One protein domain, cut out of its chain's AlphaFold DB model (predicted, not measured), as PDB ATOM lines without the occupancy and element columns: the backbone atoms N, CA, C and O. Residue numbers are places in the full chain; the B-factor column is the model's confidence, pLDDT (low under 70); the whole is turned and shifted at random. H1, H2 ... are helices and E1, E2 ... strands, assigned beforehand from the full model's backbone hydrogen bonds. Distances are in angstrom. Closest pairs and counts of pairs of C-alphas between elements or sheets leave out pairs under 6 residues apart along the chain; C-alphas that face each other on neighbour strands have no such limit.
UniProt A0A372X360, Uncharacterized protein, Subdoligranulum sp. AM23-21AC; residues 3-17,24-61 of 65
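This is residues 3 to 17 and 24 to 61 of the 65 residues of an uncharacterized protein of Subdoligranulum sp. AM23-21AC (UniProt A0A372X360). With little regular structure, a two-strand hairpin, E2 and E3, makes one end of the length, a looped stretch with E1 makes the other, and helix H1 slants away, residues 56 to 61 sticking out. The 53 printed residues run E1, E2, E3, H1; the class is mixed, with 21 residues in named elements. The whole is loose, radius of gyration of the C-alphas 12.9 A, spanning 38 by 25 by 21 A.

E2, residues 30 to 32, and E3, residues 38 to 40, form an antiparallel hairpin at 165 degrees; N 31 and O 39 are 3.0 A apart, within hydrogen-bond range. Residues 26 to 27 pair antiparallel with 44 to 45. H1, residues 48 to 59, is apart from E2; every O i to N i+4 pair in it is within hydrogen-bond range. E1, residues 11 to 13, pairs with no named strand, but residues 11 to 12 pair antiparallel with 3 to 4. E1 and H1 are only just apart, closest C-alphas 8.2 A.

E2 begins at C-alpha 30 (0.606, -46.916, -6.955). H1 is 15.9 A long, ending at C-alpha 59 (-6.577, -47.854, 9.427).

The C-alphas farthest apart, Thr 11 and Arg 35, are 38.6 A apart. Residues 18 to 23 are not printed, a 9.1 A gap between C-alphas 17 and 24. Residues 60 to 61 have pLDDT under 70.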
ATOM      1  N   LYS A   3     -22.124 -39.512  -9.171       93.25
ATOM      2  CA  LYS A   3     -20.997 -40.391  -9.513       93.25
ATOM      3  C   LYS A   3     -21.430 -41.853  -9.471       93.25
ATOM      4  O   LYS A   3     -22.489 -42.169  -8.936       93.25
ATOM      5  N   LYS A   4     -20.607 -42.737 -10.042       96.12
ATOM      6  CA  LYS A   4     -20.794 -44.192 -10.002       96.12
ATOM      7  C   LYS A   4     -19.622 -44.828  -9.260       96.12
ATOM      8  O   LYS A   4     -18.475 -44.587  -9.626       96.12
ATOM      9  N   CYS A   5     -19.921 -45.625  -8.238       96.12
ATOM     10  CA  CYS A   5     -18.913 -46.260  -7.394       96.12
ATOM     11  C   CYS A   5     -18.100 -47.265  -8.204       96.12
ATOM     12  O   CYS A   5     -18.668 -48.130  -8.869       96.12
ATOM     13  N   ASN A   6     -16.769 -47.195  -8.125       96.19
ATOM     14  CA  ASN A   6     -15.906 -48.130  -8.843       96.19
ATOM     15  C   ASN A   6     -15.850 -49.538  -8.230       96.19
ATOM     16  O   ASN A   6     -15.307 -50.431  -8.875       96.19
ATOM     17  N   ARG A   7     -16.373 -49.739  -7.010       95.38
ATOM     18  CA  ARG A   7     -16.396 -51.044  -6.327       95.38
ATOM     19  C   ARG A   7     -17.727 -51.780  -6.477       95.38
ATOM     20  O   ARG A   7     -17.713 -52.959  -6.801       95.38
ATOM     21  N   CYS A   8     -18.851 -51.114  -6.209       97.12
ATOM     22  CA  CYS A   8     -20.174 -51.753  -6.144       97.12
ATOM     23  C   CYS A   8     -21.183 -51.221  -7.174       97.12
ATOM     24  O   CYS A   8     -22.363 -51.541  -7.091       97.12
ATOM     25  N   ASP A   9     -20.741 -50.393  -8.127       96.62
ATOM     26  CA  ASP A   9     -21.542 -49.857  -9.236       96.62
ATOM     27  C   ASP A   9     -22.750 -48.968  -8.869       96.62
ATOM     28  O   ASP A   9     -23.377 -48.408  -9.772       96.62
ATOM     29  N   VAL A  10     -23.054 -48.760  -7.584       97.25
ATOM     30  CA  VAL A  10     -24.127 -47.853  -7.147       97.25
ATOM     31  C   VAL A  10     -23.822 -46.400  -7.501       97.25
ATOM     32  O   VAL A  10     -22.671 -45.947  -7.470       97.25
ATOM     33  N   THR A  11     -24.870 -45.647  -7.819       97.06
ATOM     34  CA  THR A  11     -24.779 -44.201  -8.016       97.06
ATOM     35  C   THR A  11     -24.906 -43.466  -6.689       97.06
ATOM     36  O   THR A  11     -25.740 -43.833  -5.868       97.06
ATOM     37  N   TYR A  12     -24.129 -42.405  -6.493       94.06
ATOM     38  CA  TYR A  12     -24.156 -41.594  -5.274       94.06
ATOM     39  C   TYR A  12     -23.903 -40.121  -5.586       94.06
ATOM     40  O   TYR A  12     -23.347 -39.768  -6.630       94.06
ATOM     41  N   GLU A  13     -24.311 -39.245  -4.674       93.12
ATOM     42  CA  GLU A  13     -23.967 -37.828  -4.742       93.12
ATOM     43  C   GLU A  13     -22.521 -37.607  -4.304       93.12
ATOM     44  O   GLU A  13     -22.075 -38.149  -3.294       93.12
ATOM     45  N   LEU A  14     -21.780 -36.794  -5.061       88.06
ATOM     46  CA  LEU A  14     -20.417 -36.421  -4.701       88.06
ATOM     47  C   LEU A  14     -20.380 -35.848  -3.277       88.06
ATOM     48  O   LEU A  14     -21.069 -34.877  -2.969       88.06
ATOM     49  N   TYR A  15     -19.508 -36.419  -2.454       88.38
ATOM     50  CA  TYR A  15     -19.304 -36.058  -1.059       88.38
ATOM     51  C   TYR A  15     -17.840 -35.676  -0.818       88.38
ATOM     52  O   TYR A  15     -16.976 -35.910  -1.668       88.38
ATOM     53  N   ASN A  16     -17.572 -35.064   0.339       83.06
ATOM     54  CA  ASN A  16     -16.243 -34.586   0.739       83.06
ATOM     55  C   ASN A  16     -15.568 -33.717  -0.340       83.06
ATOM     56  O   ASN A  16     -14.432 -33.945  -0.739       83.06
ATOM     57  N   VAL A  17     -16.309 -32.723  -0.841       72.12
ATOM     58  CA  VAL A  17     -15.904 -31.864  -1.973       72.12
ATOM     59  C   VAL A  17     -14.835 -30.831  -1.579       72.12
ATOM     60  O   VAL A  17     -14.187 -30.244  -2.442       72.12
ATOM     61  N   PRO A  24     -10.922 -38.369   2.399       85.38
ATOM     62  CA  PRO A  24     -10.881 -38.842   1.016       85.38
ATOM     63  C   PRO A  24     -12.211 -39.474   0.580       85.38
ATOM     64  O   PRO A  24     -12.907 -40.098   1.384       85.38
ATOM     65  N   ASN A  25     -12.563 -39.291  -0.690       87.75
ATOM     66  CA  ASN A  25     -13.675 -39.961  -1.382       87.75
ATOM     67  C   ASN A  25     -13.182 -40.964  -2.443       87.75
ATOM     68  O   ASN A  25     -13.963 -41.735  -2.995       87.75
ATOM     69  N   GLY A  26     -11.871 -40.992  -2.683       90.50
ATOM     70  CA  GLY A  26     -11.232 -41.882  -3.631       90.50
ATOM     71  C   GLY A  26      -9.785 -42.178  -3.265       90.50
ATOM     72  O   GLY A  26      -9.216 -41.595  -2.341       90.50
ATOM     73  N   PHE A  27      -9.192 -43.103  -4.010       90.19
ATOM     74  CA  PHE A  27      -7.813 -43.547  -3.857       90.19
ATOM     75  C   PHE A  27      -7.201 -43.850  -5.229       90.19
ATOM     76  O   PHE A  27      -7.901 -43.935  -6.238       90.19
ATOM     77  N   MET A  28      -5.885 -44.026  -5.289       92.94
ATOM     78  CA  MET A  28      -5.198 -44.501  -6.490       92.94
ATOM     79  C   MET A  28      -4.268 -45.648  -6.130       92.94
ATOM     80  O   MET A  28      -3.615 -45.624  -5.089       92.94
ATOM     81  N   PHE A  29      -4.194 -46.646  -7.005       90.62
ATOM     82  CA  PHE A  29      -3.136 -47.641  -6.910       90.62
ATOM     83  C   PHE A  29      -1.822 -47.024  -7.379       90.62
ATOM     84  O   PHE A  29      -1.790 -46.294  -8.375       90.62
ATOM     85  N   LEU A  30      -0.751 -47.346  -6.659       93.69
ATOM     86  CA  LEU A  30       0.606 -46.916  -6.955       93.69
ATOM     87  C   LEU A  30       1.492 -48.149  -7.116       93.69
ATOM     88  O   LEU A  30       1.442 -49.058  -6.289       93.69
ATOM     89  N   ASN A  31       2.347 -48.148  -8.134       95.81
ATOM     90  CA  ASN A  31       3.537 -48.989  -8.135       95.81
ATOM     91  C   ASN A  31       4.671 -48.204  -7.471       95.81
ATOM     92  O   ASN A  31       5.081 -47.181  -8.017       95.81
ATOM     93  N   ILE A  32       5.146 -48.655  -6.309       96.38
ATOM     94  CA  ILE A  32       6.208 -47.998  -5.536       96.38
ATOM     95  C   ILE A  32       7.496 -48.806  -5.703       96.38
ATOM     96  O   ILE A  32       7.522 -49.999  -5.407       96.38
ATOM     97  N   ASP A  33       8.557 -48.166  -6.194       94.94
ATOM     98  CA  ASP A  33       9.863 -48.805  -6.347       94.94
ATOM     99  C   ASP A  33      10.688 -48.794  -5.047       94.94
ATOM    100  O   ASP A  33      10.314 -48.202  -4.033       94.94
ATOM    101  N   SER A  34      11.860 -49.435  -5.076       96.50
ATOM    102  CA  SER A  34      12.766 -49.526  -3.921       96.50
ATOM    103  C   SER A  34      13.335 -48.182  -3.443       96.50
ATOM    104  O   SER A  34      13.979 -48.131  -2.398       96.50
ATOM    105  N   ARG A  35      13.118 -47.093  -4.188       97.06
ATOM    106  CA  ARG A  35      13.527 -45.723  -3.853       97.06
ATOM    107  C   ARG A  35      12.339 -44.846  -3.462       97.06
ATOM    108  O   ARG A  35      12.495 -43.629  -3.399       97.06
ATOM    109  N   MET A  36      11.168 -45.440  -3.222       94.06
ATOM    110  CA  MET A  36       9.913 -44.731  -2.951       94.06
ATOM    111  C   MET A  36       9.442 -43.837  -4.108       94.06
ATOM    112  O   MET A  36       8.597 -42.960  -3.917       94.06
ATOM    113  N   LYS A  37       9.941 -44.056  -5.328       95.81
ATOM    114  CA  LYS A  37       9.363 -43.426  -6.511       95.81
ATOM    115  C   LYS A  37       8.088 -44.176  -6.864       95.81
ATOM    116  O   LYS A  37       8.079 -45.405  -6.906       95.81
ATOM    117  N   TYR A  38       7.022 -43.437  -7.144       94.50
ATOM    118  CA  TYR A  38       5.742 -44.029  -7.497       94.50
ATOM    119  C   TYR A  38       5.372 -43.787  -8.959       94.50
ATOM    120  O   TYR A  38       5.699 -42.758  -9.553       94.50
ATOM    121  N   TYR A  39       4.640 -44.745  -9.513       93.31
ATOM    122  CA  TYR A  39       3.909 -44.622 -10.767       93.31
ATOM    123  C   TYR A  39       2.425 -44.777 -10.448       93.31
ATOM    124  O   TYR A  39       2.008 -45.815  -9.929       93.31
ATOM    125  N   SER A  40       1.645 -43.726 -10.693       93.25
ATOM    126  CA  SER A  40       0.217 -43.704 -10.392       93.25
ATOM    127  C   SER A  40      -0.617 -44.309 -11.518       93.25
ATOM    128  O   SER A  40      -0.309 -44.176 -12.703       93.25
ATOM    129  N   HIS A  41      -1.707 -44.964 -11.129       92.50
ATOM    130  CA  HIS A  41      -2.769 -45.392 -12.032       92.50
ATOM    131  C   HIS A  41      -3.958 -44.422 -11.980       92.50
ATOM    132  O   HIS A  41      -3.974 -43.466 -11.202       92.50
ATOM    133  N   ASN A  42      -4.978 -44.683 -12.803       94.19
ATOM    134  CA  ASN A  42      -6.214 -43.901 -12.781       94.19
ATOM    135  C   ASN A  42      -6.846 -43.906 -11.376       94.19
ATOM    136  O   ASN A  42      -6.923 -44.976 -10.756       94.19
ATOM    137  N   PRO A  43      -7.341 -42.750 -10.897       92.88
ATOM    138  CA  PRO A  43      -8.020 -42.666  -9.614       92.88
ATOM    139  C   PRO A  43      -9.281 -43.537  -9.601       92.88
ATOM    140  O   PRO A  43      -9.933 -43.749 -10.629       92.88
ATOM    141  N   LYS A  44      -9.611 -44.042  -8.414       93.31
ATOM    142  CA  LYS A  44     -10.814 -44.806  -8.102       93.31
ATOM    143  C   LYS A  44     -11.651 -44.017  -7.108       93.31
ATOM    144  O   LYS A  44     -11.142 -43.588  -6.079       93.31
ATOM    145  N   ASP A  45     -12.918 -43.840  -7.437       93.62
ATOM    146  CA  ASP A  45     -13.912 -43.104  -6.664       93.62
ATOM    147  C   ASP A  45     -14.895 -44.112  -6.050       93.62
ATOM    148  O   ASP A  45     -15.363 -45.043  -6.724       93.62
ATOM    149  N   LEU A  46     -15.151 -43.981  -4.751       94.62
ATOM    150  CA  LEU A  46     -15.986 -44.904  -3.986       94.62
ATOM    151  C   LEU A  46     -17.185 -44.167  -3.406       94.62
ATOM    152  O   LEU A  46     -17.068 -43.025  -2.969       94.62
ATOM    153  N   CYS A  47     -18.331 -44.846  -3.321       95.25
ATOM    154  CA  CYS A  47     -19.438 -44.352  -2.506       95.25
ATOM    155  C   CYS A  47     -19.030 -44.282  -1.016       95.25
ATOM    156  O   CYS A  47     -18.068 -44.954  -0.622       95.25
ATOM    157  N   PRO A  48     -19.754 -43.508  -0.182       94.25
ATOM    158  CA  PRO A  48     -19.426 -43.341   1.235       94.25
ATOM    159  C   PRO A  48     -19.220 -44.664   1.982       94.25
ATOM    160  O   PRO A  48     -18.194 -44.827   2.633       94.25
ATOM    161  N   GLU A  49     -20.127 -45.629   1.798       94.88
ATOM    162  CA  GLU A  49     -20.071 -46.949   2.442       94.88
ATOM    163  C   GLU A  49     -18.801 -47.724   2.056       94.88
ATOM    164  O   GLU A  49     -18.044 -48.177   2.909       94.88
ATOM    165  N   CYS A  50     -18.500 -47.820   0.755       95.00
ATOM    166  CA  CYS A  50     -17.300 -48.516   0.287       95.00
ATOM    167  C   CYS A  50     -16.008 -47.840   0.761       95.00
ATOM    168  O   CYS A  50     -15.010 -48.528   0.978       95.00
ATOM    169  N   MET A  51     -16.004 -46.509   0.879       92.69
ATOM    170  CA  MET A  51     -14.844 -45.754   1.347       92.69
ATOM    171  C   MET A  51     -14.656 -45.864   2.864       92.69
ATOM    172  O   MET A  51     -13.522 -45.859   3.339       92.69
ATOM    173  N   GLU A  52     -15.744 -45.959   3.625       91.12
ATOM    174  CA  GLU A  52     -15.719 -46.259   5.056       91.12
ATOM    175  C   GLU A  52     -15.172 -47.665   5.302       91.12
ATOM    176  O   GLU A  52     -14.190 -47.812   6.021       91.12
ATOM    177  N   GLU A  53     -15.694 -48.679   4.607       92.62
ATOM    178  CA  GLU A  53     -15.161 -50.043   4.687       92.62
ATOM    179  C   GLU A  53     -13.670 -50.107   4.329       92.62
ATOM    180  O   GLU A  53     -12.886 -50.763   5.017       92.62
ATOM    181  N   PHE A  54     -13.261 -49.416   3.258       91.69
ATOM    182  CA  PHE A  54     -11.858 -49.350   2.851       91.69
ATOM    183  C   PHE A  54     -10.987 -48.678   3.918       91.69
ATOM    184  O   PHE A  54      -9.904 -49.176   4.218       91.69
ATOM    185  N   ARG A  55     -11.457 -47.576   4.514       87.06
ATOM    186  CA  ARG A  55     -10.749 -46.895   5.607       87.06
ATOM    187  C   ARG A  55     -10.631 -47.766   6.842       87.06
ATOM    188  O   ARG A  55      -9.538 -47.840   7.387       87.06
ATOM    189  N   ASN A  56     -11.703 -48.434   7.250       88.12
ATOM    190  CA  ASN A  56     -11.682 -49.304   8.422       88.12
ATOM    191  C   ASN A  56     -10.684 -50.447   8.203       88.12
ATOM    192  O   ASN A  56      -9.834 -50.699   9.050       88.12
ATOM    193  N   TRP A  57     -10.679 -51.056   7.013       87.81
ATOM    194  CA  TRP A  57      -9.661 -52.047   6.651       87.81
ATOM    195  C   TRP A  57      -8.230 -51.478   6.681       87.81
ATOM    196  O   TRP A  57      -7.328 -52.122   7.216       87.81
ATOM    197  N   PHE A  58      -8.014 -50.279   6.129       84.00
ATOM    198  CA  PHE A  58      -6.686 -49.670   6.001       84.00
ATOM    199  C   PHE A  58      -6.121 -49.131   7.328       84.00
ATOM    200  O   PHE A  58      -4.924 -49.251   7.574       84.00
ATOM    201  N   VAL A  59      -6.964 -48.535   8.177       79.56
ATOM    202  CA  VAL A  59      -6.577 -47.854   9.427       79.56
ATOM    203  C   VAL A  59      -6.620 -48.796  10.630       79.56
ATOM    204  O   VAL A  59      -5.725 -48.743  11.468       79.56
ATOM    205  N   GLU A  60      -7.625 -49.672  10.729       64.50
ATOM    206  CA  GLU A  60      -7.837 -50.509  11.923       64.50
ATOM    207  C   GLU A  60      -7.056 -51.833  11.889       64.50
ATOM    208  O   GLU A  60      -7.171 -52.650  12.800       64.50
ATOM    209  N   GLY A  61      -6.225 -52.061  10.867       58.03
ATOM    210  CA  GLY A  61      -5.230 -53.137  10.885       58.03
ATOM    211  C   GLY A  61      -5.787 -54.563  10.784       58.03
ATOM    212  O   GLY A  61      -5.039 -55.519  10.980       58.03
TER     213      GLY A  61